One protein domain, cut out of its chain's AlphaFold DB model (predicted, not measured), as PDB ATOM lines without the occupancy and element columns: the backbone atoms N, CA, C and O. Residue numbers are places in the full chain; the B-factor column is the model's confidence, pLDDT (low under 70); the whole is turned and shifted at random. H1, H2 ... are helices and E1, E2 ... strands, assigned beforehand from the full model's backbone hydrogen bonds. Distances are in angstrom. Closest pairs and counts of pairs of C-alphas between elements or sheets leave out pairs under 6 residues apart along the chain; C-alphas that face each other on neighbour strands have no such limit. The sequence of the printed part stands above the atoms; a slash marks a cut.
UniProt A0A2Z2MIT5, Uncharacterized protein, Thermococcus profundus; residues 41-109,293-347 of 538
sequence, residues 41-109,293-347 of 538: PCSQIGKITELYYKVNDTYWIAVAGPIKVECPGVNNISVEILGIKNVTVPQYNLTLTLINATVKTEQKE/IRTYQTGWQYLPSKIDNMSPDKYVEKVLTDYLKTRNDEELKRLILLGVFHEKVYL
ATOM      1  N   PRO A  41      -5.068 -59.709  85.505       84.75
ATOM      2  CA  PRO A  41      -4.023 -58.797  85.974       84.75
ATOM      3  C   PRO A  41      -3.379 -59.213  87.303       84.75
ATOM      4  O   PRO A  41      -4.065 -59.588  88.255       84.75
ATOM      5  N   CYS A  42      -2.052 -59.099  87.391       85.94
ATOM      6  CA  CYS A  42      -1.233 -59.493  88.544       85.94
ATOM      7  C   CYS A  42      -1.362 -60.965  88.993       85.94
ATOM      8  O   CYS A  42      -1.028 -61.297  90.141       85.94
ATOM      9  N   SER A  43      -1.789 -61.864  88.105       83.12
ATOM     10  CA  SER A  43      -1.834 -63.299  88.401       83.12
ATOM     11  C   SER A  43      -0.438 -63.898  88.454       83.12
ATOM     12  O   SER A  43       0.468 -63.484  87.730       83.12
ATOM     13  N   GLN A  44      -0.260 -64.903  89.311       83.75
ATOM     14  CA  GLN A  44       0.995 -65.634  89.401       83.75
ATOM     15  C   GLN A  44       1.038 -66.738  88.338       83.75
ATOM     16  O   GLN A  44       0.222 -67.654  88.355       83.75
ATOM     17  N   ILE A  45       2.051 -66.683  87.482       76.75
ATOM     18  CA  ILE A  45       2.303 -67.627  86.377       76.75
ATOM     19  C   ILE A  45       3.484 -68.563  86.649       76.75
ATOM     20  O   ILE A  45       3.874 -69.386  85.829       76.75
ATOM     21  N   GLY A  46       4.128 -68.427  87.800       78.12
ATOM     22  CA  GLY A  46       5.312 -69.211  88.096       78.12
ATOM     23  C   GLY A  46       5.925 -68.838  89.424       78.12
ATOM     24  O   GLY A  46       5.431 -67.967  90.148       78.12
ATOM     25  N   LYS A  47       7.010 -69.529  89.752       82.06
ATOM     26  CA  LYS A  47       7.834 -69.252  90.923       82.06
ATOM     27  C   LYS A  47       9.295 -69.274  90.512       82.06
ATOM     28  O   LYS A  47       9.674 -70.045  89.639       82.06
ATOM     29  N   ILE A  48      10.099 -68.463  91.184       83.62
ATOM     30  CA  ILE A  48      11.553 -68.551  91.129       83.62
ATOM     31  C   ILE A  48      11.953 -69.805  91.911       83.62
ATOM     32  O   ILE A  48      11.686 -69.892  93.111       83.62
ATOM     33  N   THR A  49      12.541 -70.788  91.237       75.31
ATOM     34  CA  THR A  49      12.992 -72.057  91.831       75.31
ATOM     35  C   THR A  49      14.411 -72.445  91.428       75.31
ATOM     36  O   THR A  49      15.062 -73.192  92.150       75.31
ATOM     37  N   GLU A  50      14.923 -71.933  90.307       75.50
ATOM     38  CA  GLU A  50      16.208 -72.372  89.735       75.50
ATOM     39  C   GLU A  50      17.401 -71.450  90.049       75.50
ATOM     40  O   GLU A  50      18.463 -71.581  89.447       75.50
ATOM     41  N   LEU A  51      17.264 -70.510  90.989       85.56
ATOM     42  CA  LEU A  51      18.374 -69.664  91.451       85.56
ATOM     43  C   LEU A  51      18.778 -70.082  92.863       85.56
ATOM     44  O   LEU A  51      18.196 -69.620  93.845       85.56
ATOM     45  N   TYR A  52      19.765 -70.971  92.966       88.88
ATOM     46  CA  TYR A  52      20.260 -71.478  94.244       88.88
ATOM     47  C   TYR A  52      21.766 -71.744  94.223       88.88
ATOM     48  O   TYR A  52      22.373 -71.941  93.175       88.88
ATOM     49  N   TYR A  53      22.352 -71.784  95.415       90.62
ATOM     50  CA  TYR A  53      23.736 -72.151  95.665       90.62
ATOM     51  C   TYR A  53      23.809 -73.112  96.855       90.62
ATOM     52  O   TYR A  53      23.288 -72.843  97.943       90.62
ATOM     53  N   LYS A  54      24.459 -74.257  96.638       90.38
ATOM     54  CA  LYS A  54      24.715 -75.264  97.666       90.38
ATOM     55  C   LYS A  54      26.037 -74.936  98.355       90.38
ATOM     56  O   LYS A  54      27.093 -75.161  97.777       90.38
ATOM     57  N   VAL A  55      25.973 -74.452  99.593       89.25
ATOM     58  CA  VAL A  55      27.174 -74.158 100.392       89.25
ATOM     59  C   VAL A  55      27.826 -75.459 100.862       89.25
ATOM     60  O   VAL A  55      29.041 -75.612 100.811       89.25
ATOM     61  N   ASN A  56      27.009 -76.408 101.327       89.25
ATOM     62  CA  ASN A  56      27.421 -77.764 101.687       89.25
ATOM     63  C   ASN A  56      26.211 -78.722 101.651       89.25
ATOM     64  O   ASN A  56      25.123 -78.360 101.199       89.25
ATOM     65  N   ASP A  57      26.388 -79.963 102.106       85.75
ATOM     66  CA  ASP A  57      25.334 -80.987 102.079       85.75
ATOM     67  C   ASP A  57      24.117 -80.674 102.963       85.75
ATOM     68  O   ASP A  57      23.031 -81.172 102.676       85.75
ATOM     69  N   THR A  58      24.260 -79.819 103.978       88.88
ATOM     70  CA  THR A  58      23.211 -79.506 104.964       88.88
ATOM     71  C   THR A  58      22.733 -78.051 104.920       88.88
ATOM     72  O   THR A  58      21.796 -77.699 105.639       88.88
ATOM     73  N   TYR A  59      23.322 -77.194 104.077       91.00
ATOM     74  CA  TYR A  59      23.019 -75.761 104.021       91.00
ATOM     75  C   TYR A  59      23.045 -75.190 102.599       91.00
ATOM     76  O   TYR A  59      24.069 -75.244 101.908       91.00
ATOM     77  N   TRP A  60      21.907 -74.656 102.147       93.00
ATOM     78  CA  TRP A  60      21.751 -74.058 100.816       93.00
ATOM     79  C   TRP A  60      21.167 -72.644 100.919       93.00
ATOM     80  O   TRP A  60      20.422 -72.322 101.848       93.00
ATOM     81  N   ILE A  61      21.472 -71.811  99.928       93.19
ATOM     82  CA  ILE A  61      20.921 -70.463  99.762       93.19
ATOM     83  C   ILE A  61      20.142 -70.450  98.450       93.19
ATOM     84  O   ILE A  61      20.657 -70.909  97.436       93.19
ATOM     85  N   ALA A  62      18.916 -69.940  98.445       91.56
ATOM     86  CA  ALA A  62      18.103 -69.894  97.233       91.56
ATOM     87  C   ALA A  62      17.252 -68.631  97.167       91.56
ATOM     88  O   ALA A  62      16.866 -68.081  98.197       91.56
ATOM     89  N   VAL A  63      16.926 -68.193  95.955       90.69
ATOM     90  CA  VAL A  63      15.900 -67.177  95.710       90.69
ATOM     91  C   VAL A  63      14.576 -67.883  95.468       90.69
ATOM     92  O   VAL A  63      14.513 -68.827  94.682       90.69
ATOM     93  N   ALA A  64      13.519 -67.416  96.126       89.88
ATOM     94  CA  ALA A  64      12.189 -67.982  95.971       89.88
ATOM     95  C   ALA A  64      11.114 -66.898  95.950       89.88
ATOM     96  O   ALA A  64      11.195 -65.901  96.663       89.88
ATOM     97  N   GLY A  65      10.059 -67.130  95.177       88.06
ATOM     98  CA  GLY A  65       8.841 -66.327  95.229       88.06
ATOM     99  C   GLY A  65       8.153 -66.192  93.875       88.06
ATOM    100  O   GLY A  65       8.581 -66.825  92.909       88.06
ATOM    101  N   PRO A  66       7.017 -65.483  93.815       88.50
ATOM    102  CA  PRO A  66       6.118 -65.542  92.672       88.50
ATOM    103  C   PRO A  66       6.609 -64.699  91.491       88.50
ATOM    104  O   PRO A  66       7.149 -63.607  91.673       88.50
ATOM    105  N   ILE A  67       6.333 -65.190  90.284       86.62
ATOM    106  CA  ILE A  67       6.402 -64.426  89.035       86.62
ATOM    107  C   ILE A  67       4.968 -64.042  88.673       86.62
ATOM    108  O   ILE A  67       4.110 -64.922  88.560       86.62
ATOM    109  N   LYS A  68       4.697 -62.743  88.547       88.50
ATOM    110  CA  LYS A  68       3.375 -62.175  88.268       88.50
ATOM    111  C   LYS A  68       3.382 -61.373  86.973       88.50
ATOM    112  O   LYS A  68       4.340 -60.644  86.730       88.50
ATOM    113  N   VAL A  69       2.312 -61.470  86.193       86.56
ATOM    114  CA  VAL A  69       2.177 -60.835  84.866       86.56
ATOM    115  C   VAL A  69       1.018 -59.854  84.820       86.56
ATOM    116  O   VAL A  69       0.173 -59.863  85.716       86.56
ATOM    117  N   GLU A  70       0.995 -59.003  83.792       86.88
ATOM    118  CA  GLU A  70      -0.026 -57.971  83.588       86.88
ATOM    119  C   GLU A  70      -0.289 -57.150  84.866       86.88
ATOM    120  O   GLU A  70      -1.425 -56.893  85.266       86.88
ATOM    121  N   CYS A  71       0.777 -56.789  85.589       89.31
ATOM    122  CA  CYS A  71       0.643 -56.038  86.830       89.31
ATOM    123  C   CYS A  71       0.474 -54.532  86.562       89.31
ATOM    124  O   CYS A  71       1.382 -53.921  85.995       89.31
ATOM    125  N   PRO A  72      -0.629 -53.890  87.007       88.69
ATOM    126  CA  PRO A  72      -0.837 -52.459  86.788       88.69
ATOM    127  C   PRO A  72       0.267 -51.604  87.424       88.69
ATOM    128  O   PRO A  72       0.643 -51.828  88.575       88.69
ATOM    129  N   GLY A  73       0.753 -50.596  86.696       85.50
ATOM    130  CA  GLY A  73       1.754 -49.644  87.196       85.50
ATOM    131  C   GLY A  73       3.198 -50.162  87.219       85.50
ATOM    132  O   GLY A  73       4.072 -49.481  87.751       85.50
ATOM    133  N   VAL A  74       3.457 -51.342  86.652       86.56
ATOM    134  CA  VAL A  74       4.811 -51.840  86.375       86.56
ATOM    135  C   VAL A  74       5.204 -51.403  84.965       86.56
ATOM    136  O   VAL A  74       4.400 -51.551  84.059       86.56
ATOM    137  N   ASN A  75       6.428 -50.896  84.786       81.19
ATOM    138  CA  ASN A  75       7.022 -50.669  83.466       81.19
ATOM    139  C   ASN A  75       8.062 -51.768  83.218       81.19
ATOM    140  O   ASN A  75       8.986 -51.930  84.020       81.19
ATOM    141  N   ASN A  76       7.934 -52.502  82.118       81.12
ATOM    142  CA  ASN A  76       8.725 -53.673  81.759       81.12
ATOM    143  C   ASN A  76       8.687 -54.773  82.841       81.12
ATOM    144  O   ASN A  76       7.712 -55.515  82.936       81.12
ATOM    145  N   ILE A  77       9.713 -54.869  83.692       87.00
ATOM    146  CA  ILE A  77       9.803 -55.860  84.770       87.00
ATOM    147  C   ILE A  77      10.330 -55.182  86.028       87.00
ATOM    148  O   ILE A  77      11.318 -54.452  85.995       87.00
ATOM    149  N   SER A  78       9.700 -55.476  87.160       90.75
ATOM    150  CA  SER A  78      10.143 -55.062  88.485       90.75
ATOM    151  C   SER A  78      10.405 -56.277  89.366       90.75
ATOM    152  O   SER A  78       9.701 -57.286  89.305       90.75
ATOM    153  N   VAL A  79      11.445 -56.175  90.192       92.31
ATOM    154  CA  VAL A  79      11.811 -57.195  91.174       92.31
ATOM    155  C   VAL A  79      11.780 -56.562  92.557       92.31
ATOM    156  O   VAL A  79      12.521 -55.621  92.844       92.31
ATOM    157  N   GLU A  80      10.918 -57.090  93.417       93.25
ATOM    158  CA  GLU A  80      10.764 -56.673  94.808       93.25
ATOM    159  C   GLU A  80      11.388 -57.720  95.723       93.25
ATOM    160  O   GLU A  80      10.931 -58.863  95.770       93.25
ATOM    161  N   ILE A  81      12.423 -57.337  96.468       93.38
ATOM    162  CA  ILE A  81      13.045 -58.204  97.466       93.38
ATOM    163  C   ILE A  81      12.300 -58.030  98.792       93.38
ATOM    164  O   ILE A  81      12.221 -56.936  99.340       93.38
ATOM    165  N   LEU A  82      11.730 -59.119  99.306       90.31
ATOM    166  CA  LEU A  82      10.864 -59.134 100.491       90.31
ATOM    167  C   LEU A  82      11.610 -59.526 101.777       90.31
ATOM    168  O   LEU A  82      11.017 -59.562 102.853       90.31
ATOM    169  N   GLY A  83      12.900 -59.854 101.674       88.31
ATOM    170  CA  GLY A  83      13.753 -60.222 102.803       88.31
ATOM    171  C   GLY A  83      14.168 -61.693 102.799       88.31
ATOM    172  O   GLY A  83      14.170 -62.352 101.764       88.31
ATOM    173  N   ILE A  84      14.586 -62.199 103.961       92.38
ATOM    174  CA  ILE A  84      15.154 -63.546 104.115       92.38
ATOM    175  C   ILE A  84      14.287 -64.372 105.058       92.38
ATOM    176  O   ILE A  84      13.839 -63.874 106.089       92.38
ATOM    177  N   LYS A  85      14.107 -65.652 104.735       91.88
ATOM    178  CA  LYS A  85      13.466 -66.647 105.589       91.88
ATOM    179  C   LYS A  85      14.322 -67.905 105.666       91.88
ATOM    180  O   LYS A  85      14.627 -68.510 104.644       91.88
ATOM    181  N   ASN A  86      14.631 -68.342 106.881       90.06
ATOM    182  CA  ASN A  86      15.291 -69.625 107.099       90.06
ATOM    183  C   ASN A  86      14.237 -70.726 107.240       90.06
ATOM    184  O   ASN A  86      13.265 -70.575 107.984       90.06
ATOM    185  N   VAL A  87      14.424 -71.822 106.514       89.38
ATOM    186  CA  VAL A  87      13.543 -72.989 106.527       89.38
ATOM    187  C   VAL A  87      14.392 -74.226 106.761       89.38
ATOM    188  O   VAL A  87      15.246 -74.563 105.949       89.38
ATOM    189  N   THR A  88      14.144 -74.929 107.858       86.75
ATOM    190  CA  THR A  88      14.734 -76.249 108.083       86.75
ATOM    191  C   THR A  88      13.792 -77.303 107.520       86.75
ATOM    192  O   THR A  88      12.594 -77.270 107.798       86.75
ATOM    193  N   VAL A  89      14.331 -78.230 106.729       85.00
ATOM    194  CA  VAL A  89      13.629 -79.393 106.184       85.00
ATOM    195  C   VAL A  89      14.165 -80.636 106.905       85.00
ATOM    196  O   VAL A  89      15.164 -81.219 106.472       85.00
ATOM    197  N   PRO A  90      13.543 -81.048 108.032       81.12
ATOM    198  CA  PRO A  90      14.116 -82.053 108.934       81.12
ATOM    199  C   PRO A  90      14.317 -83.413 108.264       81.12
ATOM    200  O   PRO A  90      15.274 -84.115 108.564       81.12
ATOM    201  N   GLN A  91      13.447 -83.749 107.307       84.12
ATOM    202  CA  GLN A  91      13.473 -85.011 106.561       84.12
ATOM    203  C   GLN A  91      14.761 -85.207 105.746       84.12
ATOM    204  O   GLN A  91      15.146 -86.342 105.490       84.12
ATOM    205  N   TYR A  92      15.438 -84.116 105.371       76.62
ATOM    206  CA  TYR A  92      16.680 -84.147 104.592       76.62
ATOM    207  C   TYR A  92      17.890 -83.623 105.373       76.62
ATOM    208  O   TYR A  92      18.953 -83.452 104.787       76.62
ATOM    209  N   ASN A  93      17.734 -83.334 106.673       87.69
ATOM    210  CA  ASN A  93      18.745 -82.645 107.482       87.69
ATOM    211  C   ASN A  93      19.317 -81.392 106.776       87.69
ATOM    212  O   ASN A  93      20.525 -81.158 106.751       87.69
ATOM    213  N   LEU A  94      18.428 -80.617 106.150       87.31
ATOM    214  CA  LEU A  94      18.772 -79.507 105.266       87.31
ATOM    215  C   LEU A  94      18.217 -78.195 105.818       87.31
ATOM    216  O   LEU A  94      17.036 -78.102 106.143       87.31
ATOM    217  N   THR A  95      19.050 -77.162 105.879       91.38
ATOM    218  CA  THR A  95      18.638 -75.786 106.168       91.38
ATOM    219  C   THR A  95      18.733 -74.944 104.900       91.38
ATOM    220  O   THR A  95      19.775 -74.891 104.250       91.38
ATOM    221  N   LEU A  96      17.633 -74.285 104.552       89.81
ATOM    222  CA  LEU A  96      17.502 -73.405 103.399       89.81
ATOM    223  C   LEU A  96      17.403 -71.955 103.869       89.81
ATOM    224  O   LEU A  96      16.471 -71.600 104.593       89.81
ATOM    225  N   THR A  97      18.316 -71.108 103.411       93.62
ATOM    226  CA  THR A  97      18.177 -69.651 103.507       93.62
ATOM    227  C   THR A  97      17.499 -69.157 102.237       93.62
ATOM    228  O   THR A  97      18.124 -69.072 101.179       93.62
ATOM    229  N   LEU A  98      16.202 -68.865 102.332       92.19
ATOM    230  CA  LEU A  98      15.395 -68.383 101.218       92.19
ATOM    231  C   LEU A  98      15.407 -66.857 101.182       92.19
ATOM    232  O   LEU A  98      14.967 -66.201 102.125       92.19
ATOM    233  N   ILE A  99      15.880 -66.292 100.081       93.88
ATOM    234  CA  ILE A  99      15.743 -64.878  99.764       93.88
ATOM    235  C   ILE A  99      14.419 -64.718  99.021       93.88
ATOM    236  O   ILE A  99      14.277 -65.157  97.879       93.88
ATOM    237  N   ASN A 100      13.429 -64.136  99.692       92.81
ATOM    238  CA  ASN A 100      12.100 -63.966  99.127       92.81
ATOM    239  C   ASN A 100      12.109 -62.808  98.131       92.81
ATOM    240  O   ASN A 100      12.448 -61.682  98.499       92.81
ATOM    241  N   ALA A 101      11.693 -63.067  96.898       92.56
ATOM    242  CA  ALA A 101      11.573 -62.063  95.852       92.56
ATOM    243  C   ALA A 101      10.253 -62.224  95.093       92.56
ATOM    244  O   ALA A 101       9.793 -63.336  94.853       92.56
ATOM    245  N   THR A 102       9.637 -61.114  94.705       92.56
ATOM    246  CA  THR A 102       8.497 -61.100  93.786       92.56
ATOM    247  C   THR A 102       8.924 -60.446  92.487       92.56
ATOM    248  O   THR A 102       9.427 -59.326  92.499       92.56
ATOM    249  N   VAL A 103       8.704 -61.131  91.371       91.19
ATOM    250  CA  VAL A 103       8.880 -60.566  90.032       91.19
ATOM    251  C   VAL A 103       7.508 -60.156  89.525       91.19
ATOM    252  O   VAL A 103       6.573 -60.954  89.574       91.19
ATOM    253  N   LYS A 104       7.372 -58.920  89.051       91.56
ATOM    254  CA  LYS A 104       6.159 -58.421  88.399       91.56
ATOM    255  C   LYS A 104       6.529 -57.908  87.018       91.56
ATOM    256  O   LYS A 104       7.511 -57.184  86.895       91.56
ATOM    257  N   THR A 105       5.741 -58.237  86.009       87.75
ATOM    258  CA  THR A 105       5.912 -57.730  84.645       87.75
ATOM    259  C   THR A 105       4.637 -57.057  84.150       87.75
ATOM    260  O   THR A 105       3.536 -57.395  84.594       87.75
ATOM    261  N   GLU A 106       4.790 -56.086  83.250       86.75
ATOM    262  CA  GLU A 106       3.679 -55.508  82.483       86.75
ATOM    263  C   GLU A 106       3.251 -56.404  81.313       86.75
ATOM    264  O   GLU A 106       2.189 -56.187  80.726       86.75
ATOM    265  N   GLN A 107       4.070 -57.412  80.984       82.88
ATOM    266  CA  GLN A 107       3.849 -58.313  79.861       82.88
ATOM    267  C   GLN A 107       2.467 -58.952  79.957       82.88
ATOM    268  O   GLN A 107       2.109 -59.559  80.972       82.88
ATOM    269  N   LYS A 108       1.709 -58.828  78.867       77.38
ATOM    270  CA  LYS A 108       0.460 -59.560  78.690       77.38
ATOM    271  C   LYS A 108       0.777 -60.977  78.277       77.38
ATOM    272  O   LYS A 108       1.405 -61.202  77.242       77.38
ATOM    273  N   GLU A 109       0.301 -61.912  79.077       77.38
ATOM    274  CA  GLU A 109       0.402 -63.324  78.768       77.38
ATOM    275  C   GLU A 109      -0.939 -63.885  78.377       77.38
ATOM    276  O   GLU A 109      -1.997 -63.495  78.880       77.38
ATOM    277  N   ILE A 293       3.010 -66.087  73.845       62.88
ATOM    278  CA  ILE A 293       4.138 -65.544  74.597       62.88
ATOM    279  C   ILE A 293       3.941 -65.912  76.065       62.88
ATOM    280  O   ILE A 293       2.917 -65.569  76.655       62.88
ATOM    281  N   ARG A 294       4.939 -66.581  76.641       69.81
ATOM    282  CA  ARG A 294       5.011 -66.907  78.067       69.81
ATOM    283  C   ARG A 294       6.329 -66.419  78.655       69.81
ATOM    284  O   ARG A 294       7.382 -66.676  78.066       69.81
ATOM    285  N   THR A 295       6.274 -65.800  79.832       73.81
ATOM    286  CA  THR A 295       7.431 -65.521  80.692       73.81
ATOM    287  C   THR A 295       7.686 -66.740  81.566       73.81
ATOM    288  O   THR A 295       6.780 -67.303  82.181       73.81
ATOM    289  N   TYR A 296       8.934 -67.183  81.645       71.75
ATOM    290  CA  TYR A 296       9.312 -68.292  82.511       71.75
ATOM    291  C   TYR A 296      10.775 -68.182  82.924       71.75
ATOM    292  O   TYR A 296      11.597 -67.575  82.240       71.75
ATOM    293  N   GLN A 297      11.100 -68.819  84.045       73.44
ATOM    294  CA  GLN A 297      12.478 -68.954  84.482       73.44
ATOM    295  C   GLN A 297      13.192 -70.005  83.632       73.44
ATOM    296  O   GLN A 297      12.756 -71.152  83.588       73.44
ATOM    297  N   THR A 298      14.288 -69.634  82.974       67.12
ATOM    298  CA  THR A 298      15.124 -70.595  82.237       67.12
ATOM    299  C   THR A 298      16.091 -71.337  83.139       67.12
ATOM    300  O   THR A 298      16.419 -72.480  82.844       67.12
ATOM    301  N   GLY A 299      16.518 -70.708  84.233       66.81
ATOM    302  CA  GLY A 299      17.465 -71.281  85.184       66.81
ATOM    303  C   GLY A 299      18.902 -70.837  84.974       66.81
ATOM    304  O   GLY A 299      19.252 -70.228  83.963       66.81
ATOM    305  N   TRP A 300      19.759 -71.140  85.952       68.75
ATOM    306  CA  TRP A 300      21.157 -70.692  85.952       68.75
ATOM    307  C   TRP A 300      21.965 -71.251  84.769       68.75
ATOM    308  O   TRP A 300      22.906 -70.606  84.313       68.75
ATOM    309  N   GLN A 301      21.583 -72.414  84.233       67.12
ATOM    310  CA  GLN A 301      22.236 -73.055  83.087       67.12
ATOM    311  C   GLN A 301      22.059 -72.310  81.749       67.12
ATOM    312  O   GLN A 301      22.817 -72.570  80.817       67.12
ATOM    313  N   TYR A 302      21.096 -71.388  81.646       71.06
ATOM    314  CA  TYR A 302      20.881 -70.558  80.449       71.06
ATOM    315  C   TYR A 302      21.365 -69.116  80.621       71.06
ATOM    316  O   TYR A 302      21.220 -68.302  79.708       71.06
ATOM    317  N   LEU A 303      21.973 -68.798  81.766       77.50
ATOM    318  CA  LEU A 303      22.700 -67.548  81.927       77.50
ATOM    319  C   LEU A 303      23.858 -67.478  80.914       77.50
ATOM    320  O   LEU A 303      24.429 -68.515  80.558       77.50
ATOM    321  N   PRO A 304      24.252 -66.270  80.466       80.69
ATOM    322  CA  PRO A 304      25.421 -66.096  79.613       80.69
ATOM    323  C   PRO A 304      26.637 -66.854  80.152       80.69
ATOM    324  O   PRO A 304      26.949 -66.770  81.337       80.69
ATOM    325  N   SER A 305      27.361 -67.555  79.272       78.06
ATOM    326  CA  SER A 305      28.493 -68.422  79.648       78.06
ATOM    327  C   SER A 305      29.603 -67.705  80.428       78.06
ATOM    328  O   SER A 305      30.393 -68.357  81.116       78.06
ATOM    329  N   LYS A 306      29.651 -66.370  80.339       80.06
ATOM    330  CA  LYS A 306      30.401 -65.493  81.237       80.06
ATOM    331  C   LYS A 306      29.568 -64.269  81.613       80.06
ATOM    332  O   LYS A 306      29.117 -63.547  80.727       80.06
ATOM    333  N   ILE A 307      29.456 -63.992  82.911       85.44
ATOM    334  CA  ILE A 307      28.917 -62.737  83.457       85.44
ATOM    335  C   ILE A 307      30.019 -62.118  84.307       85.44
ATOM    336  O   ILE A 307      30.560 -62.780  85.189       85.44
ATOM    337  N   ASP A 308      30.411 -60.882  83.998       86.50
ATOM    338  CA  ASP A 308      31.487 -60.162  84.694       86.50
ATOM    339  C   ASP A 308      32.784 -60.999  84.825       86.50
ATOM    340  O   ASP A 308      33.447 -61.027  85.861       86.50
ATOM    341  N   ASN A 309      33.144 -61.714  83.748       88.94
ATOM    342  CA  ASN A 309      34.280 -62.648  83.658       88.94
ATOM    343  C   ASN A 309      34.220 -63.881  84.586       88.94
ATOM    344  O   ASN A 309      35.222 -64.584  84.728       88.94
ATOM    345  N   MET A 310      33.060 -64.194  85.165       89.88
ATOM    346  CA  MET A 310      32.818 -65.388  85.981       89.88
ATOM    347  C   MET A 310      31.925 -66.384  85.245       89.88
ATOM    348  O   MET A 310      31.122 -66.002  84.395       89.88
ATOM    349  N   SER A 311      32.057 -67.670  85.573       89.25
ATOM    350  CA  SER A 311      31.086 -68.678  85.152       89.25
ATOM    351  C   SER A 311      29.744 -68.464  85.880       89.25
ATOM    352  O   SER A 311      29.747 -67.920  86.990       89.25
ATOM    353  N   PRO A 312      28.599 -68.858  85.287       87.44
ATOM    354  CA  PRO A 312      27.272 -68.645  85.874       87.44
ATOM    355  C   PRO A 312      27.120 -69.116  87.324       87.44
ATOM    356  O   PRO A 312      26.563 -68.401  88.147       87.44
ATOM    357  N   ASP A 313      27.662 -70.288  87.651       87.81
ATOM    358  CA  ASP A 313      27.666 -70.883  88.990       87.81
ATOM    359  C   ASP A 313      28.385 -69.996  90.017       87.81
ATOM    360  O   ASP A 313      27.831 -69.692  91.074       87.81
ATOM    361  N   LYS A 314      29.580 -69.502  89.674       90.38
ATOM    362  CA  LYS A 314      30.360 -68.598  90.533       90.38
ATOM    363  C   LYS A 314      29.701 -67.233  90.679       90.38
ATOM    364  O   LYS A 314      29.782 -66.618  91.740       90.38
ATOM    365  N   TYR A 315      29.063 -66.752  89.615       91.25
ATOM    366  CA  TYR A 315      28.322 -65.500  89.652       91.25
ATOM    367  C   TYR A 315      27.106 -65.616  90.583       91.25
ATOM    368  O   TYR A 315      26.941 -64.782  91.470       91.25
ATOM    369  N   VAL A 316      26.316 -66.692  90.469       91.19
ATOM    370  CA  VAL A 316      25.197 -66.984  91.384       91.19
ATOM    371  C   VAL A 316      25.686 -67.081  92.832       91.19
ATOM    372  O   VAL A 316      25.147 -66.401  93.702       91.19
ATOM    373  N   GLU A 317      26.738 -67.863  93.097       92.31
ATOM    374  CA  GLU A 317      27.351 -67.985  94.427       92.31
ATOM    375  C   GLU A 317      27.721 -66.620  95.022       92.31
ATOM    376  O   GLU A 317      27.338 -66.308  96.156       92.31
ATOM    377  N   LYS A 318      28.449 -65.804  94.249       92.94
ATOM    378  CA  LYS A 318      28.888 -64.470  94.657       92.94
ATOM    379  C   LYS A 318      27.694 -63.596  95.013       92.94
ATOM    380  O   LYS A 318      27.644 -63.074  96.120       92.94
ATOM    381  N   VAL A 319      26.723 -63.466  94.112       94.44
ATOM    382  CA  VAL A 319      25.576 -62.567  94.299       94.44
ATOM    383  C   VAL A 319      24.727 -62.978  95.502       94.44
ATOM    384  O   VAL A 319      24.377 -62.128  96.323       94.44
ATOM    385  N   LEU A 320      24.434 -64.274  95.660       94.25
ATOM    386  CA  LEU A 320      23.649 -64.759  96.799       94.25
ATOM    387  C   LEU A 320      24.391 -64.548  98.124       94.25
ATOM    388  O   LEU A 320      23.792 -64.104  99.103       94.25
ATOM    389  N   THR A 321      25.698 -64.811  98.160       92.56
ATOM    390  CA  THR A 321      26.519 -64.625  99.365       92.56
ATOM    391  C   THR A 321      26.698 -63.146  99.714       92.56
ATOM    392  O   THR A 321      26.596 -62.771 100.885       92.56
ATOM    393  N   ASP A 322      26.936 -62.295  98.714       92.69
ATOM    394  CA  ASP A 322      27.094 -60.850  98.878       92.69
ATOM    395  C   ASP A 322      25.802 -60.222  99.396       92.69
ATOM    396  O   ASP A 322      25.855 -59.402 100.314       92.69
ATOM    397  N   TYR A 323      24.637 -60.647  98.898       93.81
ATOM    398  CA  TYR A 323      23.350 -60.176  99.406       93.81
ATOM    399  C   TYR A 323      23.165 -60.496 100.900       93.81
ATOM    400  O   TYR A 323      22.759 -59.621 101.668       93.81
ATOM    401  N   LEU A 324      23.535 -61.703 101.350       91.31
ATOM    402  CA  LEU A 324      23.461 -62.067 102.774       91.31
ATOM    403  C   LEU A 324      24.398 -61.229 103.657       91.31
ATOM    404  O   LEU A 324      24.057 -60.948 104.805       91.31
ATOM    405  N   LYS A 325      25.566 -60.834 103.137       90.88
ATOM    406  CA  LYS A 325      26.582 -60.069 103.881       90.88
ATOM    407  C   LYS A 325      26.335 -58.562 103.873       90.88
ATOM    408  O   LYS A 325      26.556 -57.902 104.881       90.88
ATOM    409  N   THR A 326      25.929 -58.024 102.728       89.50
ATOM    410  CA  THR A 326      25.983 -56.582 102.435       89.50
ATOM    411  C   THR A 326      24.634 -55.971 102.082       89.50
ATOM    412  O   THR A 326      24.552 -54.752 101.991       89.50
ATOM    413  N   ARG A 327      23.577 -56.782 101.909       89.25
ATOM    414  CA  ARG A 327      22.254 -56.322 101.440       89.25
ATOM    415  C   ARG A 327      22.326 -55.567 100.110       89.25
ATOM    416  O   ARG A 327      21.678 -54.546  99.918       89.25
ATOM    417  N   ASN A 328      23.147 -56.072  99.187       89.25
ATOM    418  CA  ASN A 328      23.226 -55.542  97.831       89.25
ATOM    419  C   ASN A 328      22.010 -55.992  97.002       89.25
ATOM    420  O   ASN A 328      22.062 -56.993  96.284       89.25
ATOM    421  N   ASP A 329      20.905 -55.263  97.141       91.00
ATOM    422  CA  ASP A 329      19.647 -55.537  96.441       91.00
ATOM    423  C   ASP A 329      19.786 -55.408  94.918       91.00
ATOM    424  O   ASP A 329      19.185 -56.185  94.180       91.00
ATOM    425  N   GLU A 330      20.579 -54.449  94.436       92.31
ATOM    426  CA  GLU A 330      20.704 -54.150  93.004       92.31
ATOM    427  C   GLU A 330      21.309 -55.321  92.224       92.31
ATOM    428  O   GLU A 330      20.761 -55.749  91.205       92.31
ATOM    429  N   GLU A 331      22.385 -55.916  92.740       91.38
ATOM    430  CA  GLU A 331      23.028 -57.051  92.072       91.38
ATOM    431  C   GLU A 331      22.158 -58.320  92.131       91.38
ATOM    432  O   GLU A 331      22.105 -59.098  91.175       91.38
ATOM    433  N   LEU A 332      21.403 -58.507  93.220       92.62
ATOM    434  CA  LEU A 332      20.439 -59.602  93.325       92.62
ATOM    435  C   LEU A 332      19.293 -59.448  92.315       92.62
ATOM    436  O   LEU A 332      18.925 -60.421  91.654       92.62
ATOM    437  N   LYS A 333      18.742 -58.237  92.158       93.00
ATOM    438  CA  LYS A 333      17.715 -57.953  91.142       93.00
ATOM    439  C   LYS A 333      18.244 -58.237  89.737       93.00
ATOM    440  O   LYS A 333      17.540 -58.874  88.956       93.00
ATOM    441  N   ARG A 334      19.487 -57.835  89.430       90.94
ATOM    442  CA  ARG A 334      20.146 -58.131  88.144       90.94
ATOM    443  C   ARG A 334      20.209 -59.636  87.878       90.94
ATOM    444  O   ARG A 334      19.823 -60.068  86.794       90.94
ATOM    445  N   LEU A 335      20.625 -60.439  88.861       90.38
ATOM    446  CA  LEU A 335      20.648 -61.900  88.732       90.38
ATOM    447  C   LEU A 335      19.248 -62.484  88.470       90.38
ATOM    448  O   LEU A 335      19.095 -63.339  87.598       90.38
ATOM    449  N   ILE A 336      18.230 -62.024  89.205       90.00
ATOM    450  CA  ILE A 336      16.847 -62.497  89.040       90.00
ATOM    451  C   ILE A 336      16.332 -62.185  87.632       90.00
ATOM    452  O   ILE A 336      15.776 -63.067  86.984       90.00
ATOM    453  N   LEU A 337      16.560 -60.968  87.132       87.25
ATOM    454  CA  LEU A 337      16.142 -60.567  85.786       87.25
ATOM    455  C   LEU A 337      16.793 -61.427  84.694       87.25
ATOM    456  O   LEU A 337      16.099 -61.865  83.779       87.25
ATOM    457  N   LEU A 338      18.089 -61.731  84.819       84.19
ATOM    458  CA  LEU A 338      18.803 -62.582  83.860       84.19
ATOM    459  C   LEU A 338      18.274 -64.023  83.816       84.19
ATOM    460  O   LEU A 338      18.338 -64.656  82.768       84.19
ATOM    461  N   GLY A 339      17.777 -64.553  84.939       76.19
ATOM    462  CA  GLY A 339      17.286 -65.932  85.022       76.19
ATOM    463  C   GLY A 339      15.795 -66.112  84.720       76.19
ATOM    464  O   GLY A 339      15.361 -67.246  84.523       76.19
ATOM    465  N   VAL A 340      15.003 -65.031  84.729       66.31
ATOM    466  CA  VAL A 340      13.525 -65.065  84.659       66.31
ATOM    467  C   VAL A 340      12.970 -64.605  83.303       66.31
ATOM    468  O   VAL A 340      11.797 -64.838  83.018       66.31
ATOM    469  N   PHE A 341      13.782 -63.978  82.447       65.38
ATOM    470  CA  PHE A 341      13.290 -63.359  81.215       65.38
ATOM    471  C   PHE A 341      13.634 -64.149  79.953       65.38
ATOM    472  O   PHE A 341      14.621 -63.870  79.274       65.38
ATOM    473  N   HIS A 342      12.776 -65.105  79.606       60.22
ATOM    474  CA  HIS A 342      12.747 -65.648  78.255       60.22
ATOM    475  C   HIS A 342      11.316 -65.714  77.749       60.22
ATOM    476  O   HIS A 342      10.446 -66.315  78.376       60.22
ATOM    477  N   GLU A 343      11.094 -65.100  76.594       57.09
ATOM    478  CA  GLU A 343       9.859 -65.236  75.841       57.09
ATOM    479  C   GLU A 343       9.928 -66.558  75.082       57.09
ATOM    480  O   GLU A 343      10.694 -66.702  74.124       57.09
ATOM    481  N   LYS A 344       9.148 -67.552  75.514       53.88
ATOM    482  CA  LYS A 344       8.925 -68.727  74.677       53.88
ATOM    483  C   LYS A 344       7.623 -68.551  73.941       53.88
ATOM    484  O   LYS A 344       6.551 -68.510  74.531       53.88
ATOM    485  N   VAL A 345       7.780 -68.525  72.634       51.84
ATOM    486  CA  VAL A 345       6.736 -68.766  71.672       51.84
ATOM    487  C   VAL A 345       6.456 -70.270  71.655       51.84
ATOM    488  O   VAL A 345       7.334 -71.058  71.295       51.84
ATOM    489  N   TYR A 346       5.270 -70.694  72.093       54.19
ATOM    490  CA  TYR A 346       4.926 -72.116  72.100       54.19
ATOM    491  C   TYR A 346       3.578 -72.403  71.439       54.19
ATOM    492  O   TYR A 346       2.644 -71.606  71.501       54.19
ATOM    493  N   LEU A 347       3.513 -73.578  70.811       52.00
ATOM    494  CA  LEU A 347       2.280 -74.232  70.404       52.00
ATOM    495  C   LEU A 347       1.911 -75.207  71.520       52.00
ATOM    496  O   LEU A 347       2.745 -76.053  71.864       52.00
TER     497      LEU A 347
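Overview. This is residues 41 to 109 and 293 to 347 of the 538 residues of an uncharacterized protein of Thermococcus profundus (UniProt A0A2Z2MIT5). A twisted sheet of five strands, E1 to E5, forms a wall, and two helices, H1 and H2, cover one face of it as a helical hairpin running across the strands; the opposite face holds no named helix. A small second sheet of two antiparallel strands, E6 and E7, sits at one end of the domain, next to the end of H2. The printed part has 124 residues, with two named helices and seven named strands; along the chain come first the strands E1 to E6, then H1 and H2, and last E7; the large sheet is branched and mixed, with E3 and E5 parallel and its other neighbour pairs antiparallel, and the class is mixed, helices and strands. The whole is compact, with a radius of gyration of the C-alphas of 14.8 A and spans of 40 by 34 by 32 A.

Arrangement. Start at E3, residues 59 to 68, which has three neighbours. On one side of it look for E1, residues 44 to 48, antiparallel, with N 48 and O 65 at 2.8 A, and E2, residues 52 to 54, in a hairpin with E3, with N 53 and O 61 at 2.8 A. On the other side lies E5, residues 94 to 105, parallel at 22 degrees, with N 62 and O 97 at 3.0 A. E4, residues 77 to 89, an edge strand, lies on the other side of E5 from E3; it forms a hairpin with E5, with N 80 and O 102 at 2.8 A, and bends by 64 degrees at residue 86. H1, residues 312 to 326, is on this sheet at a height of 8.9 A, over E3 and only just over E2 and E5, with 3 C-alphas falling on each of these two; its closest C-alphas to E2 are Glu 317 and Tyr 53, 5.7 A. H2, residues 329 to 340, is on the same face at a height of 8.5 A, over E4 and E5, with Lys 333 and Val 79 its closest C-alphas to E4, 6.0 A. H1 and H2 touch at Val 319 and Leu 332, C-alphas 6.0 A apart, at a shallow tilt of 31 degrees, opposite ways. Every O i to N i+4 pair in H1 and H2 is within hydrogen-bond range. E6, residues 293 to 296, and E7, residues 342 to 346, are antiparallel, with N 344 and O 294 at 3.2 A; E7 and E5 are apart.

Along the chain. Find C-alpha 44 at (0.995, -65.634, 89.401), where E1 begins. E3 runs 28.6 A, E4 32.0 A and E5 32.6 A. H1 runs 20.5 A from C-alpha 312 at (27.272, -68.645, 85.874), and H2 16.3 A; E7 ends at C-alpha 346, (4.926, -72.116, 72.100).

Size, cuts and confidence. The C-alphas of Lys 325 and Leu 347 are the two farthest apart, 43.7 A. Residues 110 to 292 are not printed, and C-alphas 109 and 293 are 6.0 A apart across the cut. The link E6 to H1, residues 297 to 311, is long. Look for pLDDT under 70 at residues 293 to 294, 298 to 301 and 340 to 347.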